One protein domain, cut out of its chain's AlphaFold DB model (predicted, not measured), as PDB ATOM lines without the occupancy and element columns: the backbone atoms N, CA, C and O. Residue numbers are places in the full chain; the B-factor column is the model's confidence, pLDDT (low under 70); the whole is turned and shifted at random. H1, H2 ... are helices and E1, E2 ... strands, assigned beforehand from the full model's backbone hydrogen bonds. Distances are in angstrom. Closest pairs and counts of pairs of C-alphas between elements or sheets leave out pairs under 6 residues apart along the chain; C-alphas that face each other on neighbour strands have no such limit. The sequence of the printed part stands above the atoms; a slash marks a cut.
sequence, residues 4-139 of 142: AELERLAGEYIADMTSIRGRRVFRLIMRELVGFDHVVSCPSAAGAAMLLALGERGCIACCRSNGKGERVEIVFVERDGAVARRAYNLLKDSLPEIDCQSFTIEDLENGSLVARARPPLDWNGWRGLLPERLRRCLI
ATOM      1  N   ALA A   4     142.252 142.002 158.474       95.00
ATOM      2  CA  ALA A   4     141.255 143.032 158.190       95.00
ATOM      3  C   ALA A   4     141.921 144.407 158.032       95.00
ATOM      4  O   ALA A   4     141.544 145.192 157.163       95.00
ATOM      5  N   GLU A   5     142.960 144.667 158.823       93.75
ATOM      6  CA  GLU A   5     143.790 145.859 158.714       93.75
ATOM      7  C   GLU A   5     144.545 145.905 157.377       93.75
ATOM      8  O   GLU A   5     144.496 146.929 156.689       93.75
ATOM      9  N   LEU A   6     145.144 144.784 156.949       95.88
ATOM     10  CA  LEU A   6     145.746 144.675 155.616       95.88
ATOM     11  C   LEU A   6     144.714 144.897 154.507       95.88
ATOM     12  O   LEU A   6     145.005 145.572 153.526       95.88
ATOM     13  N   GLU A   7     143.514 144.336 154.653       96.88
ATOM     14  CA  GLU A   7     142.451 144.463 153.659       96.88
ATOM     15  C   GLU A   7     142.024 145.924 153.471       96.88
ATOM     16  O   GLU A   7     141.941 146.405 152.337       96.88
ATOM     17  N   ARG A   8     141.831 146.654 154.577       95.88
ATOM     18  CA  ARG A   8     141.539 148.094 154.559       95.88
ATOM     19  C   ARG A   8     142.652 148.869 153.854       95.88
ATOM     20  O   ARG A   8     142.375 149.637 152.936       95.88
ATOM     21  N   LEU A   9     143.904 148.631 154.244       94.69
ATOM     22  CA  LEU A   9     145.068 149.329 153.696       94.69
ATOM     23  C   LEU A   9     145.284 149.019 152.206       94.69
ATOM     24  O   LEU A   9     145.570 149.917 151.415       94.69
ATOM     25  N   ALA A  10     145.098 147.766 151.792       95.19
ATOM     26  CA  ALA A  10     145.147 147.370 150.390       95.19
ATOM     27  C   ALA A  10     144.038 148.056 149.578       95.19
ATOM     28  O   ALA A  10     144.284 148.484 148.451       95.19
ATOM     29  N   GLY A  11     142.835 148.180 150.151       94.81
ATOM     30  CA  GLY A  11     141.713 148.907 149.558       94.81
ATOM     31  C   GLY A  11     142.004 150.397 149.370       94.81
ATOM     32  O   GLY A  11     141.739 150.939 148.300       94.81
ATOM     33  N   GLU A  12     142.612 151.042 150.365       93.94
ATOM     34  CA  GLU A  12     143.054 152.441 150.279       93.94
ATOM     35  C   GLU A  12     144.127 152.626 149.203       93.94
ATOM     36  O   GLU A  12     144.028 153.518 148.365       93.94
ATOM     37  N   TYR A  13     145.111 151.729 149.158       92.25
ATOM     38  CA  TYR A  13     146.198 151.781 148.185       92.25
ATOM     39  C   TYR A  13     145.729 151.652 146.728       92.25
ATOM     40  O   TYR A  13     146.297 152.276 145.830       92.25
ATOM     41  N   ILE A  14     144.697 150.843 146.469       93.81
ATOM     42  CA  ILE A  14     144.160 150.635 145.115       93.81
ATOM     43  C   ILE A  14     143.002 151.576 144.752       93.81
ATOM     44  O   ILE A  14     142.461 151.432 143.654       93.81
ATOM     45  N   ALA A  15     142.621 152.513 145.627       91.38
ATOM     46  CA  ALA A  15     141.423 153.342 145.467       91.38
ATOM     47  C   ALA A  15     141.401 154.131 144.144       91.38
ATOM     48  O   ALA A  15     140.368 154.192 143.478       91.38
ATOM     49  N   ASP A  16     142.559 154.641 143.713       87.50
ATOM     50  CA  ASP A  16     142.697 155.426 142.477       87.50
ATOM     51  C   ASP A  16     142.971 154.570 141.222       87.50
ATOM     52  O   ASP A  16     143.154 155.085 140.114       87.50
ATOM     53  N   MET A  17     143.026 153.241 141.360       91.06
ATOM     54  CA  MET A  17     143.268 152.332 140.240       91.06
ATOM     55  C   MET A  17     141.963 151.960 139.526       91.06
ATOM     56  O   MET A  17     140.901 151.819 140.124       91.06
ATOM     57  N   THR A  18     142.037 151.692 138.218       82.25
ATOM     58  CA  THR A  18     140.867 151.181 137.471       82.25
ATOM     59  C   THR A  18     140.348 149.863 138.060       82.25
ATOM     60  O   THR A  18     141.135 149.007 138.463       82.25
ATOM     61  N   SER A  19     139.030 149.642 138.045       78.94
ATOM     62  CA  SER A  19     138.381 148.579 138.835       78.94
ATOM     63  C   SER A  19     138.893 147.152 138.577       78.94
ATOM     64  O   SER A  19     138.952 146.342 139.499       78.94
ATOM     65  N   ILE A  20     139.281 146.785 137.348       89.25
ATOM     66  CA  ILE A  20     139.836 145.443 137.062       89.25
ATOM     67  C   ILE A  20     141.286 145.332 137.545       89.25
ATOM     68  O   ILE A  20     141.671 144.311 138.116       89.25
ATOM     69  N   ARG A  21     142.094 146.372 137.327       88.94
ATOM     70  CA  ARG A  21     143.514 146.375 137.701       88.94
ATOM     71  C   ARG A  21     143.694 146.517 139.202       88.94
ATOM     72  O   ARG A  21     144.433 145.726 139.774       88.94
ATOM     73  N   GLY A  22     142.958 147.428 139.831       92.25
ATOM     74  CA  GLY A  22     142.923 147.600 141.280       92.25
ATOM     75  C   GLY A  22     142.571 146.294 141.980       92.25
ATOM     76  O   GLY A  22     143.334 145.837 142.818       92.25
ATOM     77  N   ARG A  23     141.513 145.589 141.546       93.56
ATOM     78  CA  ARG A  23     141.162 144.261 142.098       93.56
ATOM     79  C   ARG A  23     142.277 143.221 141.962       93.56
ATOM     80  O   ARG A  23     142.420 142.348 142.813       93.56
ATOM     81  N   ARG A  24     143.053 143.270 140.878       95.31
ATOM     82  CA  ARG A  24     144.194 142.369 140.663       95.31
ATOM     83  C   ARG A  24     145.369 142.714 141.571       95.31
ATOM     84  O   ARG A  24     145.900 141.819 142.215       95.31
ATOM     85  N   VAL A  25     145.717 143.994 141.674       94.69
ATOM     86  CA  VAL A  25     146.750 144.481 142.598       94.69
ATOM     87  C   VAL A  25     146.362 144.180 144.046       94.69
ATOM     88  O   VAL A  25     147.168 143.634 144.786       94.69
ATOM     89  N   PHE A  26     145.106 144.413 144.420       95.56
ATOM     90  CA  PHE A  26     144.556 144.067 145.727       95.56
ATOM     91  C   PHE A  26     144.717 142.576 146.040       95.56
ATOM     92  O   PHE A  26     145.264 142.221 147.077       95.56
ATOM     93  N   ARG A  27     144.308 141.682 145.126       95.56
ATOM     94  CA  ARG A  27     144.499 140.234 145.318       95.56
ATOM     95  C   ARG A  27     145.969 139.864 145.473       95.56
ATOM     96  O   ARG A  27     146.275 138.992 146.275       95.56
ATOM     97  N   LEU A  28     146.858 140.510 144.719       95.88
ATOM     98  CA  LEU A  28     148.291 140.270 144.830       95.88
ATOM     99  C   LEU A  28     148.827 140.702 146.202       95.88
ATOM    100  O   LEU A  28     149.543 139.935 146.833       95.88
ATOM    101  N   ILE A  29     148.422 141.876 146.692       95.94
ATOM    102  CA  ILE A  29     148.771 142.376 148.029       95.94
ATOM    103  C   ILE A  29     148.304 141.397 149.105       95.94
ATOM    104  O   ILE A  29     149.100 140.965 149.932       95.94
ATOM    105  N   MET A  30     147.037 140.980 149.052       96.81
ATOM    106  CA  MET A  30     146.489 140.022 150.014       96.81
ATOM    107  C   MET A  30     147.156 138.645 149.932       96.81
ATOM    108  O   MET A  30     147.149 137.916 150.918       96.81
ATOM    109  N   ARG A  31     147.701 138.263 148.769       95.44
ATOM    110  CA  ARG A  31     148.389 136.980 148.573       95.44
ATOM    111  C   ARG A  31     149.816 137.003 149.110       95.44
ATOM    112  O   ARG A  31     150.226 136.036 149.735       95.44
ATOM    113  N   GLU A  32     150.556 138.073 148.838       95.19
ATOM    114  CA  GLU A  32     152.003 138.132 149.079       95.19
ATOM    115  C   GLU A  32     152.367 138.827 150.396       95.19
ATOM    116  O   GLU A  32     153.423 138.545 150.950       95.19
ATOM    117  N   LEU A  33     151.518 139.730 150.905       94.19
ATOM    118  CA  LEU A  33     151.787 140.493 152.135       94.19
ATOM    119  C   LEU A  33     151.016 139.967 153.356       94.19
ATOM    120  O   LEU A  33     151.191 140.469 154.466       94.19
ATOM    121  N   VAL A  34     150.169 138.947 153.182       93.38
ATOM    122  CA  VAL A  34     149.589 138.220 154.317       93.38
ATOM    123  C   VAL A  34     150.710 137.570 155.130       93.38
ATOM    124  O   VAL A  34     151.600 136.937 154.573       93.38
ATOM    125  N   GLY A  35     150.638 137.702 156.456       89.81
ATOM    126  CA  GLY A  35     151.633 137.146 157.378       89.81
ATOM    127  C   GLY A  35     152.775 138.100 157.727       89.81
ATOM    128  O   GLY A  35     153.565 137.777 158.606       89.81
ATOM    129  N   PHE A  36     152.840 139.281 157.107       90.94
ATOM    130  CA  PHE A  36     153.713 140.350 157.582       90.94
ATOM    131  C   PHE A  36     153.130 140.973 158.858       90.94
ATOM    132  O   PHE A  36     151.926 141.230 158.963       90.94
ATOM    133  N   ASP A  37     153.997 141.249 159.828       88.25
ATOM    134  CA  ASP A  37     153.632 141.838 161.118       88.25
ATOM    135  C   ASP A  37     153.081 143.253 160.965       88.25
ATOM    136  O   ASP A  37     152.367 143.757 161.830       88.25
ATOM    137  N   HIS A  38     153.421 143.908 159.866       86.44
ATOM    138  CA  HIS A  38     153.400 145.346 159.774       86.44
ATOM    139  C   HIS A  38     153.376 145.738 158.294       86.44
ATOM    140  O   HIS A  38     154.292 145.388 157.560       86.44
ATOM    141  N   VAL A  39     152.351 146.461 157.831       88.75
ATOM    142  CA  VAL A  39     152.318 147.028 156.471       88.75
ATOM    143  C   VAL A  39     151.912 148.493 156.535       88.75
ATOM    144  O   VAL A  39     150.981 148.847 157.251       88.75
ATOM    145  N   VAL A  40     152.606 149.343 155.784       85.38
ATOM    146  CA  VAL A  40     152.320 150.779 155.670       85.38
ATOM    147  C   VAL A  40     152.284 151.205 154.216       85.38
ATOM    148  O   VAL A  40     153.008 150.664 153.379       85.38
ATOM    149  N   SER A  41     151.468 152.216 153.923       84.69
ATOM    150  CA  SER A  41     151.587 152.958 152.674       84.69
ATOM    151  C   SER A  41     152.523 154.145 152.867       84.69
ATOM    152  O   SER A  41     152.388 154.907 153.823       84.69
ATOM    153  N   CYS A  42     153.478 154.304 151.959       74.75
ATOM    154  CA  CYS A  42     154.417 155.414 151.951       74.75
ATOM    155  C   CYS A  42     154.608 155.951 150.524       74.75
ATOM    156  O   CYS A  42     154.441 155.215 149.547       74.75
ATOM    157  N   PRO A  43     154.933 157.241 150.354       71.06
ATOM    158  CA  PRO A  43     155.357 157.752 149.061       71.06
ATOM    159  C   PRO A  43     156.730 157.181 148.683       71.06
ATOM    160  O   PRO A  43     157.634 157.074 149.502       71.06
ATOM    161  N   SER A  44     156.921 156.851 147.411       69.62
ATOM    162  CA  SER A  44     158.250 156.623 146.831       69.62
ATOM    163  C   SER A  44     158.989 157.955 146.633       69.62
ATOM    164  O   SER A  44     158.357 159.009 146.637       69.62
ATOM    165  N   ALA A  45     160.303 157.947 146.382       62.41
ATOM    166  CA  ALA A  45     161.055 159.171 146.066       62.41
ATOM    167  C   ALA A  45     160.535 159.873 144.801       62.41
ATOM    168  O   ALA A  45     160.645 161.084 144.663       62.41
ATOM    169  N   ALA A  46     159.896 159.120 143.900       63.38
ATOM    170  CA  ALA A  46     159.188 159.661 142.743       63.38
ATOM    171  C   ALA A  46     157.765 160.170 143.075       63.38
ATOM    172  O   ALA A  46     156.975 160.412 142.165       63.38
ATOM    173  N   GLY A  47     157.394 160.255 144.356       65.44
ATOM    174  CA  GLY A  47     156.088 160.706 144.850       65.44
ATOM    175  C   GLY A  47     154.931 159.718 144.661       65.44
ATOM    176  O   GLY A  47     153.814 159.997 145.082       65.44
ATOM    177  N   ALA A  48     155.164 158.558 144.042       72.62
ATOM    178  CA  ALA A  48     154.123 157.554 143.814       72.62
ATOM    179  C   ALA A  48     153.913 156.684 145.058       72.62
ATOM    180  O   ALA A  48     154.905 156.261 145.648       72.62
ATOM    181  N   ALA A  49     152.666 156.365 145.408       81.19
ATOM    182  CA  ALA A  49     152.357 155.463 146.516       81.19
ATOM    183  C   ALA A  49     153.045 154.092 146.366       81.19
ATOM    184  O   ALA A  49     153.163 153.538 145.268       81.19
ATOM    185  N   MET A  50     153.483 153.553 147.496       85.31
ATOM    186  CA  MET A  50     154.135 152.262 147.667       85.31
ATOM    187  C   MET A  50     153.605 151.622 148.949       85.31
ATOM    188  O   MET A  50     153.182 152.326 149.867       85.31
ATOM    189  N   LEU A  51     153.621 150.293 149.008       88.56
ATOM    190  CA  LEU A  51     153.430 149.542 150.241       88.56
ATOM    191  C   LEU A  51     154.758 148.967 150.707       88.56
ATOM    192  O   LEU A  51     155.451 148.313 149.924       88.56
ATOM    193  N   LEU A  52     155.070 149.179 151.982       87.25
ATOM    194  CA  LEU A  52     156.197 148.571 152.670       87.25
ATOM    195  C   LEU A  52     155.658 147.629 153.743       87.25
ATOM    196  O   LEU A  52     154.885 148.040 154.606       87.25
ATOM    197  N   ALA A  53     156.068 146.374 153.675       89.38
ATOM    198  CA  ALA A  53     155.710 145.317 154.598       89.38
ATOM    199  C   ALA A  53     156.946 144.869 155.375       89.38
ATOM    200  O   ALA A  53     158.009 144.690 154.786       89.38
ATOM    201  N   LEU A  54     156.794 144.661 156.676       86.25
ATOM    202  CA  LEU A  54     157.805 144.145 157.587       86.25
ATOM    203  C   LEU A  54     157.253 142.916 158.310       86.25
ATOM    204  O   LEU A  54     156.158 142.959 158.868       86.25
ATOM    205  N   GLY A  55     157.983 141.810 158.227       84.50
ATOM    206  CA  GLY A  55     157.611 140.536 158.822       84.50
ATOM    207  C   GLY A  55     158.639 140.055 159.835       84.50
ATOM    208  O   GLY A  55     159.659 140.713 160.094       84.50
ATOM    209  N   GLU A  56     158.366 138.880 160.400       75.25
ATOM    210  CA  GLU A  56     159.178 138.326 161.471       75.25
ATOM    211  C   GLU A  56     160.647 138.211 161.050       75.25
ATOM    212  O   GLU A  56     160.991 137.865 159.920       75.25
ATOM    213  N   ARG A  57     161.548 138.474 162.004       70.31
ATOM    214  CA  ARG A  57     163.007 138.396 161.810       70.31
ATOM    215  C   ARG A  57     163.567 139.410 160.802       70.31
ATOM    216  O   ARG A  57     164.734 139.289 160.444       70.31
ATOM    217  N   GLY A  58     162.804 140.435 160.426       70.00
ATOM    218  CA  GLY A  58     163.290 141.547 159.608       70.00
ATOM    219  C   GLY A  58     163.229 141.289 158.106       70.00
ATOM    220  O   GLY A  58     163.962 141.948 157.369       70.00
ATOM    221  N   CYS A  59     162.387 140.351 157.657       82.75
ATOM    222  CA  CYS A  59     162.053 140.242 156.242       82.75
ATOM    223  C   CYS A  59     161.180 141.429 155.818       82.75
ATOM    224  O   CYS A  59     160.320 141.901 156.564       82.75
ATOM    225  N   ILE A  60     161.414 141.930 154.614       86.12
ATOM    226  CA  ILE A  60     160.727 143.096 154.071       86.12
ATOM    227  C   ILE A  60     160.112 142.714 152.738       86.12
ATOM    228  O   ILE A  60     160.731 141.999 151.957       86.12
ATOM    229  N   ALA A  61     158.931 143.243 152.441       89.31
ATOM    230  CA  ALA A  61     158.423 143.275 151.082       89.31
ATOM    231  C   ALA A  61     158.019 144.695 150.688       89.31
ATOM    232  O   ALA A  61     157.472 145.458 151.479       89.31
ATOM    233  N   CYS A  62     158.288 145.055 149.444       86.75
ATOM    234  CA  CYS A  62     157.942 146.341 148.868       86.75
ATOM    235  C   CYS A  62     157.113 146.111 147.607       86.75
ATOM    236  O   CYS A  62     157.579 145.472 146.663       86.75
ATOM    237  N   CYS A  63     155.906 146.673 147.564       88.75
ATOM    238  CA  CYS A  63     155.049 146.656 146.385       88.75
ATOM    239  C   CYS A  63     154.817 148.081 145.883       88.75
ATOM    240  O   CYS A  63     154.343 148.941 146.622       88.75
ATOM    241  N   ARG A  64     155.092 148.320 144.598       86.88
ATOM    242  CA  ARG A  64     154.757 149.576 143.920       86.88
ATOM    243  C   ARG A  64     153.996 149.281 142.636       86.88
ATOM    244  O   ARG A  64     154.463 148.554 141.764       86.88
ATOM    245  N   SER A  65     152.820 149.874 142.506       87.12
ATOM    246  CA  SER A  65     151.977 149.776 141.324       87.12
ATOM    247  C   SER A  65     151.031 150.963 141.275       87.12
ATOM    248  O   SER A  65     150.500 151.380 142.292       87.12
ATOM    249  N   ASN A  66     150.773 151.471 140.076       85.44
ATOM    250  CA  ASN A  66     149.669 152.390 139.801       85.44
ATOM    251  C   ASN A  66     148.531 151.685 139.033       85.44
ATOM    252  O   ASN A  66     147.690 152.337 138.415       85.44
ATOM    253  N   GLY A  67     148.560 150.347 138.976       83.81
ATOM    254  CA  GLY A  67     147.625 149.521 138.214       83.81
ATOM    255  C   GLY A  67     147.763 149.621 136.689       83.81
ATOM    256  O   GLY A  67     146.994 148.972 135.976       83.81
ATOM    257  N   LYS A  68     148.711 150.411 136.166       84.94
ATOM    258  CA  LYS A  68     148.995 150.529 134.728       84.94
ATOM    259  C   LYS A  68     150.097 149.550 134.316       84.94
ATOM    260  O   LYS A  68     150.922 149.142 135.125       84.94
ATOM    261  N   GLY A  69     150.114 149.210 133.030       85.62
ATOM    262  CA  GLY A  69     151.070 148.259 132.466       85.62
ATOM    263  C   GLY A  69     150.672 146.795 132.666       85.62
ATOM    264  O   GLY A  69     149.608 146.461 133.192       85.62
ATOM    265  N   GLU A  70     151.528 145.909 132.169       88.94
ATOM    266  CA  GLU A  70     151.283 144.462 132.149       88.94
ATOM    267  C   GLU A  70     151.836 143.743 133.379       88.94
ATOM    268  O   GLU A  70     151.447 142.609 133.655       88.94
ATOM    269  N   ARG A  71     152.722 144.406 134.124       89.06
ATOM    270  CA  ARG A  71     153.557 143.816 135.168       89.06
ATOM    271  C   ARG A  71     153.409 144.589 136.474       89.06
ATOM    272  O   ARG A  71     153.377 145.816 136.467       89.06
ATOM    273  N   VAL A  72     153.347 143.860 137.584       90.12
ATOM    274  CA  VAL A  72     153.566 144.396 138.936       90.12
ATOM    275  C   VAL A  72     154.681 143.632 139.593       90.12
ATOM    276  O   VAL A  72     154.789 142.423 139.417       90.12
ATOM    277  N   GLU A  73     155.495 144.355 140.343       90.00
ATOM    278  CA  GLU A  73     156.667 143.815 141.002       90.00
ATOM    279  C   GLU A  73     156.516 143.924 142.506       90.00
ATOM    280  O   GLU A  73     155.998 144.917 143.028       90.00
ATOM    281  N   ILE A  74     156.988 142.884 143.179       90.62
ATOM    282  CA  ILE A  74     157.202 142.886 144.614       90.62
ATOM    283  C   ILE A  74     158.653 142.503 144.844       90.62
ATOM    284  O   ILE A  74     159.137 141.494 144.327       90.62
ATOM    285  N   VAL A  75     159.351 143.357 145.580       87.50
ATOM    286  CA  VAL A  75     160.727 143.117 146.003       87.50
ATOM    287  C   VAL A  75     160.678 142.617 147.433       87.50
ATOM    288  O   VAL A  75     160.130 143.297 148.293       87.50
ATOM    289  N   PHE A  76     161.243 141.444 147.669       88.31
ATOM    290  CA  PHE A  76     161.412 140.836 148.977       88.31
ATOM    291  C   PHE A  76     162.864 140.971 149.388       88.31
ATOM    292  O   PHE A  76     163.749 140.721 148.570       88.31
ATOM    293  N   VAL A  77     163.107 141.340 150.637       84.38
ATOM    294  CA  VAL A  77     164.447 141.360 151.205       84.38
ATOM    295  C   VAL A  77     164.459 140.541 152.477       84.38
ATOM    296  O   VAL A  77     163.730 140.831 153.424       84.38
ATOM    297  N   GLU A  78     165.279 139.506 152.478       83.38
ATOM    298  CA  GLU A  78     165.480 138.617 153.608       83.38
ATOM    299  C   GLU A  78     166.463 139.226 154.614       83.38
ATOM    300  O   GLU A  78     167.238 140.140 154.315       83.38
ATOM    301  N   ARG A  79     166.452 138.698 155.841       74.62
ATOM    302  CA  ARG A  79     167.291 139.193 156.945       74.62
ATOM    303  C   ARG A  79     168.790 139.150 156.634       74.62
ATOM    304  O   ARG A  79     169.542 140.000 157.107       74.62
ATOM    305  N   ASP A  80     169.228 138.127 155.913       75.88
ATOM    306  CA  ASP A  80     170.623 137.933 155.507       75.88
ATOM    307  C   ASP A  80     171.038 138.848 154.343       75.88
ATOM    308  O   ASP A  80     172.211 138.888 153.977       75.88
ATOM    309  N   GLY A  81     170.094 139.624 153.807       74.06
ATOM    310  CA  GLY A  81     170.299 140.515 152.682       74.06
ATOM    311  C   GLY A  81     170.158 139.851 151.320       74.06
ATOM    312  O   GLY A  81     170.510 140.477 150.317       74.06
ATOM    313  N   ALA A  82     169.635 138.625 151.252       82.50
ATOM    314  CA  ALA A  82     169.151 138.080 149.995       82.50
ATOM    315  C   ALA A  82     167.930 138.877 149.527       82.50
ATOM    316  O   ALA A  82     167.024 139.185 150.303       82.50
ATOM    317  N   VAL A  83     167.905 139.225 148.248       84.31
ATOM    318  CA  VAL A  83     166.833 140.010 147.648       84.31
ATOM    319  C   VAL A  83     166.217 139.201 146.526       84.31
ATOM    320  O   VAL A  83     166.924 138.685 145.664       84.31
ATOM    321  N   ALA A  84     164.892 139.117 146.511       87.44
ATOM    322  CA  ALA A  84     164.137 138.508 145.433       87.44
ATOM    323  C   ALA A  84     163.152 139.519 144.847       87.44
ATOM    324  O   ALA A  84     162.254 140.006 145.527       87.44
ATOM    325  N   ARG A  85     163.274 139.810 143.557       88.50
ATOM    326  CA  ARG A  85     162.278 140.568 142.799       88.50
ATOM    327  C   ARG A  85     161.384 139.593 142.060       88.50
ATOM    328  O   ARG A  85     161.837 138.930 141.131       88.50
ATOM    329  N   ARG A  86     160.109 139.560 142.430       92.31
ATOM    330  CA  ARG A  86     159.082 138.772 141.746       92.31
ATOM    331  C   ARG A  86     158.187 139.680 140.938       92.31
ATOM    332  O   ARG A  86     157.780 140.746 141.401       92.31
ATOM    333  N   ALA A  87     157.866 139.253 139.729       91.94
ATOM    334  CA  ALA A  87     157.007 139.986 138.826       91.94
ATOM    335  C   ALA A  87     155.804 139.166 138.407       91.94
ATOM    336  O   ALA A  87     155.927 138.003 138.033       91.94
ATOM    337  N   TYR A  88     154.645 139.811 138.382       94.94
ATOM    338  CA  TYR A  88     153.368 139.165 138.131       94.94
ATOM    339  C   TYR A  88     152.658 139.795 136.943       94.94
ATOM    340  O   TYR A  88     152.645 141.018 136.782       94.94
ATOM    341  N   ASN A  89     152.029 138.954 136.123       93.25
ATOM    342  CA  ASN A  89     151.278 139.412 134.962       93.25
ATOM    343  C   ASN A  89     149.893 139.926 135.371       93.25
ATOM    344  O   ASN A  89     148.963 139.147 135.592       93.25
ATOM    345  N   LEU A  90     149.729 141.249 135.392       91.19
ATOM    346  CA  LEU A  90     148.458 141.898 135.689       91.19
ATOM    347  C   LEU A  90     147.395 141.666 134.616       91.19
ATOM    348  O   LEU A  90     146.228 141.950 134.886       91.19
ATOM    349  N   LEU A  91     147.738 141.253 133.389       90.44
ATOM    350  CA  LEU A  91     146.763 140.960 132.326       90.44
ATOM    351  C   LEU A  91     146.002 139.656 132.577       90.44
ATOM    352  O   LEU A  91     144.877 139.515 132.091       90.44
ATOM    353  N   LYS A  92     146.576 138.728 133.346       90.88
ATOM    354  CA  LYS A  92     145.997 137.412 133.620       90.88
ATOM    355  C   LYS A  92     145.296 137.408 134.973       90.88
ATOM    356  O   LYS A  92     145.783 137.986 135.937       90.88
ATOM    357  N   ASP A  93     144.143 136.749 135.048       88.69
ATOM    358  CA  ASP A  93     143.357 136.738 136.284       88.69
ATOM    359  C   ASP A  93     144.008 135.929 137.413       88.69
ATOM    360  O   ASP A  93     143.915 136.312 138.574       88.69
ATOM    361  N   SER A  94     144.731 134.865 137.057       89.38
ATOM    362  CA  SER A  94     145.501 134.038 137.989       89.38
ATOM    363  C   SER A  94     146.745 134.731 138.554       89.38
ATOM    364  O   SER A  94     147.346 134.207 139.487       89.38
ATOM    365  N   LEU A  95     147.132 135.891 138.002       93.81
ATOM    366  CA  LEU A  95     148.332 136.643 138.388       93.81
ATOM    367  C   LEU A  95     149.577 135.741 138.471       93.81
ATOM    368  O   LEU A  95     150.194 135.654 139.540       93.81
ATOM    369  N   PRO A  96     149.919 135.028 137.377       95.06
ATOM    370  CA  PRO A  96     151.078 134.157 137.367       95.06
ATOM    371  C   PRO A  96     152.341 134.996 137.542       95.06
ATOM    372  O   PRO A  96     152.439 136.106 137.001       95.06
ATOM    373  N   GLU A  97     153.294 134.448 138.286       96.00
ATOM    374  CA  GLU A  97     154.663 134.945 138.267       96.00
ATOM    375  C   GLU A  97     155.233 134.741 136.860       96.00
ATOM    376  O   GLU A  97     155.059 133.681 136.256       96.00
ATOM    377  N   ILE A  98     155.836 135.787 136.307       94.06
ATOM    378  CA  ILE A  98     156.407 135.796 134.953       94.06
ATOM    379  C   ILE A  98     157.916 136.009 134.948       94.06
ATOM    380  O   ILE A  98     158.540 135.827 133.908       94.06
ATOM    381  N   ASP A  99     158.485 136.424 136.077       89.31
ATOM    382  CA  ASP A  99     159.912 136.659 136.241       89.31
ATOM    383  C   ASP A  99     160.244 136.679 137.741       89.31
ATOM    384  O   ASP A  99     159.475 137.216 138.547       89.31
ATOM    385  N   CYS A 100     161.380 136.085 138.095       88.12
ATOM    386  CA  CYS A 100     161.915 136.050 139.447       88.12
ATOM    387  C   CYS A 100     163.428 136.192 139.373       88.12
ATOM    388  O   CYS A 100     164.120 135.362 138.783       88.12
ATOM    389  N   GLN A 101     163.933 137.267 139.965       85.25
ATOM    390  CA  GLN A 101     165.352 137.590 139.990       85.25
ATOM    391  C   GLN A 101     165.812 137.583 141.435       85.25
ATOM    392  O   GLN A 101     165.169 138.200 142.280       85.25
ATOM    393  N   SER A 102     166.911 136.889 141.711       84.19
ATOM    394  CA  SER A 102     167.558 136.904 143.021       84.19
ATOM    395  C   SER A 102     168.893 137.623 142.917       84.19
ATOM    396  O   SER A 102     169.631 137.410 141.957       84.19
ATOM    397  N   PHE A 103     169.177 138.484 143.881       81.81
ATOM    398  CA  PHE A 103     170.399 139.276 143.961       81.81
ATOM    399  C   PHE A 103     170.702 139.602 145.425       81.81
ATOM    400  O   PHE A 103     169.930 139.270 146.325       81.81
ATOM    401  N   THR A 104     171.853 140.200 145.685       80.12
ATOM    402  CA  THR A 104     172.250 140.634 147.026       80.12
ATOM    403  C   THR A 104     171.844 142.088 147.272       80.12
ATOM    404  O   THR A 104     171.590 142.846 146.333       80.12
ATOM    405  N   ILE A 105     171.813 142.517 148.538       70.44
ATOM    406  CA  ILE A 105     171.734 143.948 148.880       70.44
ATOM    407  C   ILE A 105     172.841 144.752 148.175       70.44
ATOM    408  O   ILE A 105     172.588 145.867 147.731       70.44
ATOM    409  N   GLU A 106     174.042 144.190 148.031       72.25
ATOM    410  CA  GLU A 106     175.182 144.864 147.396       72.25
ATOM    411  C   GLU A 106     174.928 145.111 145.899       72.25
ATOM    412  O   GLU A 106     175.258 146.176 145.379       72.25
ATOM    413  N   ASP A 107     174.262 144.185 145.206       67.25
ATOM    414  CA  ASP A 107     173.821 144.391 143.817       67.25
ATOM    415  C   ASP A 107     172.776 145.519 143.709       67.25
ATOM    416  O   ASP A 107     172.727 146.247 142.717       67.25
ATOM    417  N   LEU A 108     171.957 145.680 144.752       63.72
ATOM    418  CA  LEU A 108     170.915 146.700 144.875       63.72
ATOM    419  C   LEU A 108     171.504 148.100 145.098       63.72
ATOM    420  O   LEU A 108     171.049 149.063 144.479       63.72
ATOM    421  N   GLU A 109     172.532 148.205 145.945       63.56
ATOM    422  CA  GLU A 109     173.282 149.443 146.201       63.56
ATOM    423  C   GLU A 109     174.052 149.915 144.952       63.56
ATOM    424  O   GLU A 109     174.190 151.117 144.724       63.56
ATOM    425  N   ASN A 110     174.503 148.978 144.111       54.06
ATOM    426  CA  ASN A 110     175.349 149.254 142.948       54.06
ATOM    427  C   ASN A 110     174.586 149.454 141.618       54.06
ATOM    428  O   ASN A 110     175.207 149.848 140.626       54.06
ATOM    429  N   GLY A 111     173.260 149.243 141.547       46.91
ATOM    430  CA  GLY A 111     172.510 149.449 140.298       46.91
ATOM    431  C   GLY A 111     170.976 149.454 140.390       46.91
ATOM    432  O   GLY A 111     170.386 148.565 140.983       46.91
ATOM    433  N   SER A 112     170.353 150.451 139.724       41.78
ATOM    434  CA  SER A 112     168.988 150.630 139.136       41.78
ATOM    435  C   SER A 112     167.704 150.027 139.767       41.78
ATOM    436  O   SER A 112     166.603 150.333 139.310       41.78
ATOM    437  N   LEU A 113     167.786 149.192 140.799       47.47
ATOM    438  CA  LEU A 113     166.673 148.446 141.403       47.47
ATOM    439  C   LEU A 113     166.249 149.000 142.769       47.47
ATOM    440  O   LEU A 113     165.476 148.372 143.489       47.47
ATOM    441  N   VAL A 114     166.728 150.195 143.115       49.12
ATOM    442  CA  VAL A 114     166.431 150.860 144.382       49.12
ATOM    443  C   VAL A 114     164.992 151.379 144.378       49.12
ATOM    444  O   VAL A 114     164.661 152.383 143.741       49.12
ATOM    445  N   ALA A 115     164.122 150.708 145.128       49.44
ATOM    446  CA  ALA A 115     162.834 151.254 145.520       49.44
ATOM    447  C   ALA A 115     163.073 152.320 146.598       49.44
ATOM    448  O   ALA A 115     163.098 152.019 147.785       49.44
ATOM    449  N   ARG A 116     163.289 153.568 146.179       53.78
ATOM    450  CA  ARG A 116     163.437 154.689 147.112       53.78
ATOM    451  C   ARG A 116     162.068 155.031 147.695       53.78
ATOM    452  O   ARG A 116     161.164 155.389 146.933       53.78
ATOM    453  N   ALA A 117     161.909 154.927 149.006       50.09
ATOM    454  CA  ALA A 117     160.711 155.305 149.744       50.09
ATOM    455  C   ALA A 117     160.996 156.492 150.668       50.09
ATOM    456  O   ALA A 117     162.012 156.513 151.358       50.09
ATOM    457  N   ARG A 118     160.090 157.476 150.701       54.31
ATOM    458  CA  ARG A 118     160.076 158.526 151.721       54.31
ATOM    459  C   ARG A 118     159.083 158.097 152.803       54.31
ATOM    460  O   ARG A 118     157.900 157.923 152.507       54.31
ATOM    461  N   PRO A 119     159.533 157.868 154.038       54.00
ATOM    462  CA  PRO A 119     158.669 157.310 155.059       54.00
ATOM    463  C   PRO A 119     157.641 158.341 155.570       54.00
ATOM    464  O   PRO A 119     157.875 159.548 155.463       54.00
ATOM    465  N   PRO A 120     156.494 157.887 156.113       56.44
ATOM    466  CA  PRO A 120     155.481 158.763 156.707       56.44
ATOM    467  C   PRO A 120     155.962 159.412 158.024       56.44
ATOM    468  O   PRO A 120     156.971 159.021 158.597       56.44
ATOM    469  N   LEU A 121     155.259 160.434 158.527       48.56
ATOM    470  CA  LEU A 121     155.679 161.209 159.714       48.56
ATOM    471  C   LEU A 121     155.725 160.394 161.027       48.56
ATOM    472  O   LEU A 121     156.452 160.753 161.951       48.56
ATOM    473  N   ASP A 122     154.990 159.287 161.113       55.75
ATOM    474  CA  ASP A 122     154.951 158.341 162.241       55.75
ATOM    475  C   ASP A 122     156.056 157.260 162.182       55.75
ATOM    476  O   ASP A 122     156.136 156.364 163.027       55.75
ATOM    477  N   TRP A 123     156.981 157.391 161.226       57.69
ATOM    478  CA  TRP A 123     158.100 156.483 160.962       57.69
ATOM    479  C   TRP A 123     159.033 156.197 162.137       57.69
ATOM    480  O   TRP A 123     159.650 155.132 162.191       57.69
ATOM    481  N   ASN A 124     159.154 157.115 163.096       57.34
ATOM    482  CA  ASN A 124     160.082 156.957 164.216       57.34
ATOM    483  C   ASN A 124     159.833 155.671 165.026       57.34
ATOM    484  O   ASN A 124     160.792 155.091 165.534       57.34
ATOM    485  N   GLY A 125     158.587 155.186 165.090       61.38
ATOM    486  CA  GLY A 125     158.263 153.897 165.714       61.38
ATOM    487  C   GLY A 125     158.751 152.684 164.911       61.38
ATOM    488  O   GLY A 125     159.185 151.688 165.485       61.38
ATOM    489  N   TRP A 126     158.755 152.787 163.583       57.81
ATOM    490  CA  TRP A 126     159.142 151.722 162.651       57.81
ATOM    491  C   TRP A 126     160.643 151.646 162.417       57.81
ATOM    492  O   TRP A 126     161.188 150.572 162.157       57.81
ATOM    493  N   ARG A 127     161.333 152.784 162.555       59.41
ATOM    494  CA  ARG A 127     162.771 152.899 162.316       59.41
ATOM    495  C   ARG A 127     163.556 151.878 163.134       59.41
ATOM    496  O   ARG A 127     164.492 151.297 162.607       59.41
ATOM    497  N   GLY A 128     163.152 151.596 164.375       61.41
ATOM    498  CA  GLY A 128     163.803 150.601 165.238       61.41
ATOM    499  C   GLY A 128     163.684 149.147 164.765       61.41
ATOM    500  O   GLY A 128     164.508 148.324 165.155       61.41
ATOM    501  N   LEU A 129     162.708 148.834 163.911       61.75
ATOM    502  CA  LEU A 129     162.386 147.465 163.503       61.75
ATOM    503  C   LEU A 129     163.152 147.007 162.249       61.75
ATOM    504  O   LEU A 129     163.239 145.812 161.975       61.75
ATOM    505  N   LEU A 130     163.743 147.945 161.502       64.50
ATOM    506  CA  LEU A 130     164.500 147.650 160.286       64.50
ATOM    507  C   LEU A 130     165.998 147.469 160.561       64.50
ATOM    508  O   LEU A 130     166.583 148.321 161.240       64.50
ATOM    509  N   PRO A 131     166.656 146.451 159.975       64.31
ATOM    510  CA  PRO A 131     168.113 146.376 159.916       64.31
ATOM    511  C   PRO A 131     168.728 147.635 159.286       64.31
ATOM    512  O   PRO A 131     168.231 148.149 158.286       64.31
ATOM    513  N   GLU A 132     169.836 148.128 159.844       68.00
ATOM    514  CA  GLU A 132     170.462 149.398 159.438       68.00
ATOM    515  C   GLU A 132     170.837 149.448 157.945       68.00
ATOM    516  O   GLU A 132     170.632 150.465 157.284       68.00
ATOM    517  N   ARG A 133     171.319 148.327 157.391       63.16
ATOM    518  CA  ARG A 133     171.631 148.188 155.957       63.16
ATOM    519  C   ARG A 133     170.396 148.362 155.067       63.16
ATOM    520  O   ARG A 133     170.470 149.018 154.035       63.16
ATOM    521  N   LEU A 134     169.243 147.849 155.498       63.34
ATOM    522  CA  LEU A 134     167.986 147.967 154.755       63.34
ATOM    523  C   LEU A 134     167.400 149.372 154.820       63.34
ATOM    524  O   LEU A 134     166.817 149.823 153.838       63.34
ATOM    525  N   ARG A 135     167.615 150.094 155.930       66.38
ATOM    526  CA  ARG A 135     167.245 151.515 156.016       66.38
ATOM    527  C   ARG A 135     167.954 152.326 154.936       66.38
ATOM    528  O   ARG A 135     167.284 153.052 154.220       66.38
ATOM    529  N   ARG A 136     169.268 152.141 154.770       64.50
ATOM    530  CA  ARG A 136     170.065 152.857 153.757       64.50
ATOM    531  C   ARG A 136     169.643 152.549 152.319       64.50
ATOM    532  O   ARG A 136     169.690 153.434 151.476       64.50
ATOM    533  N   CYS A 137     169.233 151.311 152.046       58.28
ATOM    534  CA  CYS A 137     168.849 150.888 150.699       58.28
ATOM    535  C   CYS A 137     167.434 151.315 150.312       58.28
ATOM    536  O   CYS A 137     167.188 151.685 149.171       58.28
ATOM    537  N   LEU A 138     166.476 151.220 151.234       60.22
ATOM    538  CA  LEU A 138     165.067 151.470 150.919       60.22
ATOM    539  C   LEU A 138     164.674 152.936 151.129       60.22
ATOM    540  O   LEU A 138     163.636 153.362 150.624       60.22
ATOM    541  N   ILE A 139     165.456 153.706 151.893       58.38
ATOM    542  CA  ILE A 139     165.054 155.026 152.381       58.38
ATOM    543  C   ILE A 139     166.229 156.001 152.298       58.38
ATOM    544  O   ILE A 139     167.220 155.866 153.011       58.38
TER     545      ILE A 139
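This is residues 4 to 139 of the 142 residues of an uncharacterized protein of Chromobacterium vaccinii (UniProt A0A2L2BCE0). A twisted sheet of six strands, E1 to E6, is covered on one face by a hairpin of two helices, H1 and H2. Away from that hairpin, the last stretch, residues 105 to 139 with the short helices H3, H4 and H5, loops back loosely from the end of E6. The printed part has 136 residues, with five named helices and six named strands in the order H1 H2 E1 E2 E3 E4 E5 E6 H3 H4 H5. The antiparallel sheet has the order E1 - E2 - E3 - E4 - E5 - E6, and the class is mixed, helices and strands. The whole is compact, with a radius of gyration of the C-alphas of 14.1 A, and spans 38 by 31 by 28 A.

The sheet's strands are E1, residues 38 to 43, 16.5 A; E2, 49 to 54, 16.7 A; E3, 60 to 64, 13.4 A; E4, 71 to 77, 19.5 A; E5, 82 to 89, 23.4 A; and E6, 97 to 104, 20.5 A. H1, residues 4 to 13, begins at C-alpha 4 (141.255, 143.032, 158.190) and is 14.2 A long. H2, residues 19 to 32, is 20.0 A long. H3 is residues 105 to 110, 8.7 A, H4 is 124 to 127, 5.2 A, and H5 is 132 to 138, 10.3 A, ending at C-alpha 138 (165.067, 151.470, 150.919).

The sheet is a meander, each strand the antiparallel neighbour of the one before, with E1 and E6 as edge strands. Its N and O pairs within hydrogen-bond range include N 40 and O 52 of E1 and E2, 2.9 A; N 51 and O 63 of E2 and E3, 2.8 A; N 62 and O 75 of E3 and E4, 2.8 A; N 74 and O 86 of E4 and E5, 2.9 A; and N 85 and O 101 of E5 and E6, 2.8 A. H1 and H2 are on the same face, making two layers, helices over one face of a sheet. H1 has a height over the sheet of 9.6 A and runs along the strands, at 12 degrees to E1 on the local plane. H2 has a height over the sheet of 8.7 A and runs along the strands, at 20 degrees to E4 on the local plane. H1 and H2 form a helical hairpin and touch, H2 with residues 26 to 30 alone; the closest C-alphas, of Ala 10 and Phe 26, are 5.7 A apart, and the helices run opposite ways at a steep tilt of 42 degrees. H3 only grazes the sheet with residues 105 to 108. H5 only grazes it with residues 134 to 138. H3 and H5 only just touch, with 3 pairs of C-alphas within 8 A, the closest being Glu 109 and Cys 137, 6.5 A. H4 is not on the sheet, and it is close to H5 but not clearly touching it, with the closest C-alphas, of Arg 127 and Arg 135, 7.8 A apart. Every O i to N i+4 pair is within hydrogen-bond range in H1, H2, H3 and H5; H4 is too short for such a pair.

The two C-alphas farthest apart, of Lys 92 and Asn 124, are 38.9 A apart. The printed part has no cut. The link from H3 to H4, residues 111 to 123, is long. The mean pLDDT of the printed part is 79.9; residues 44 to 47 and 107 to 139 are under 70.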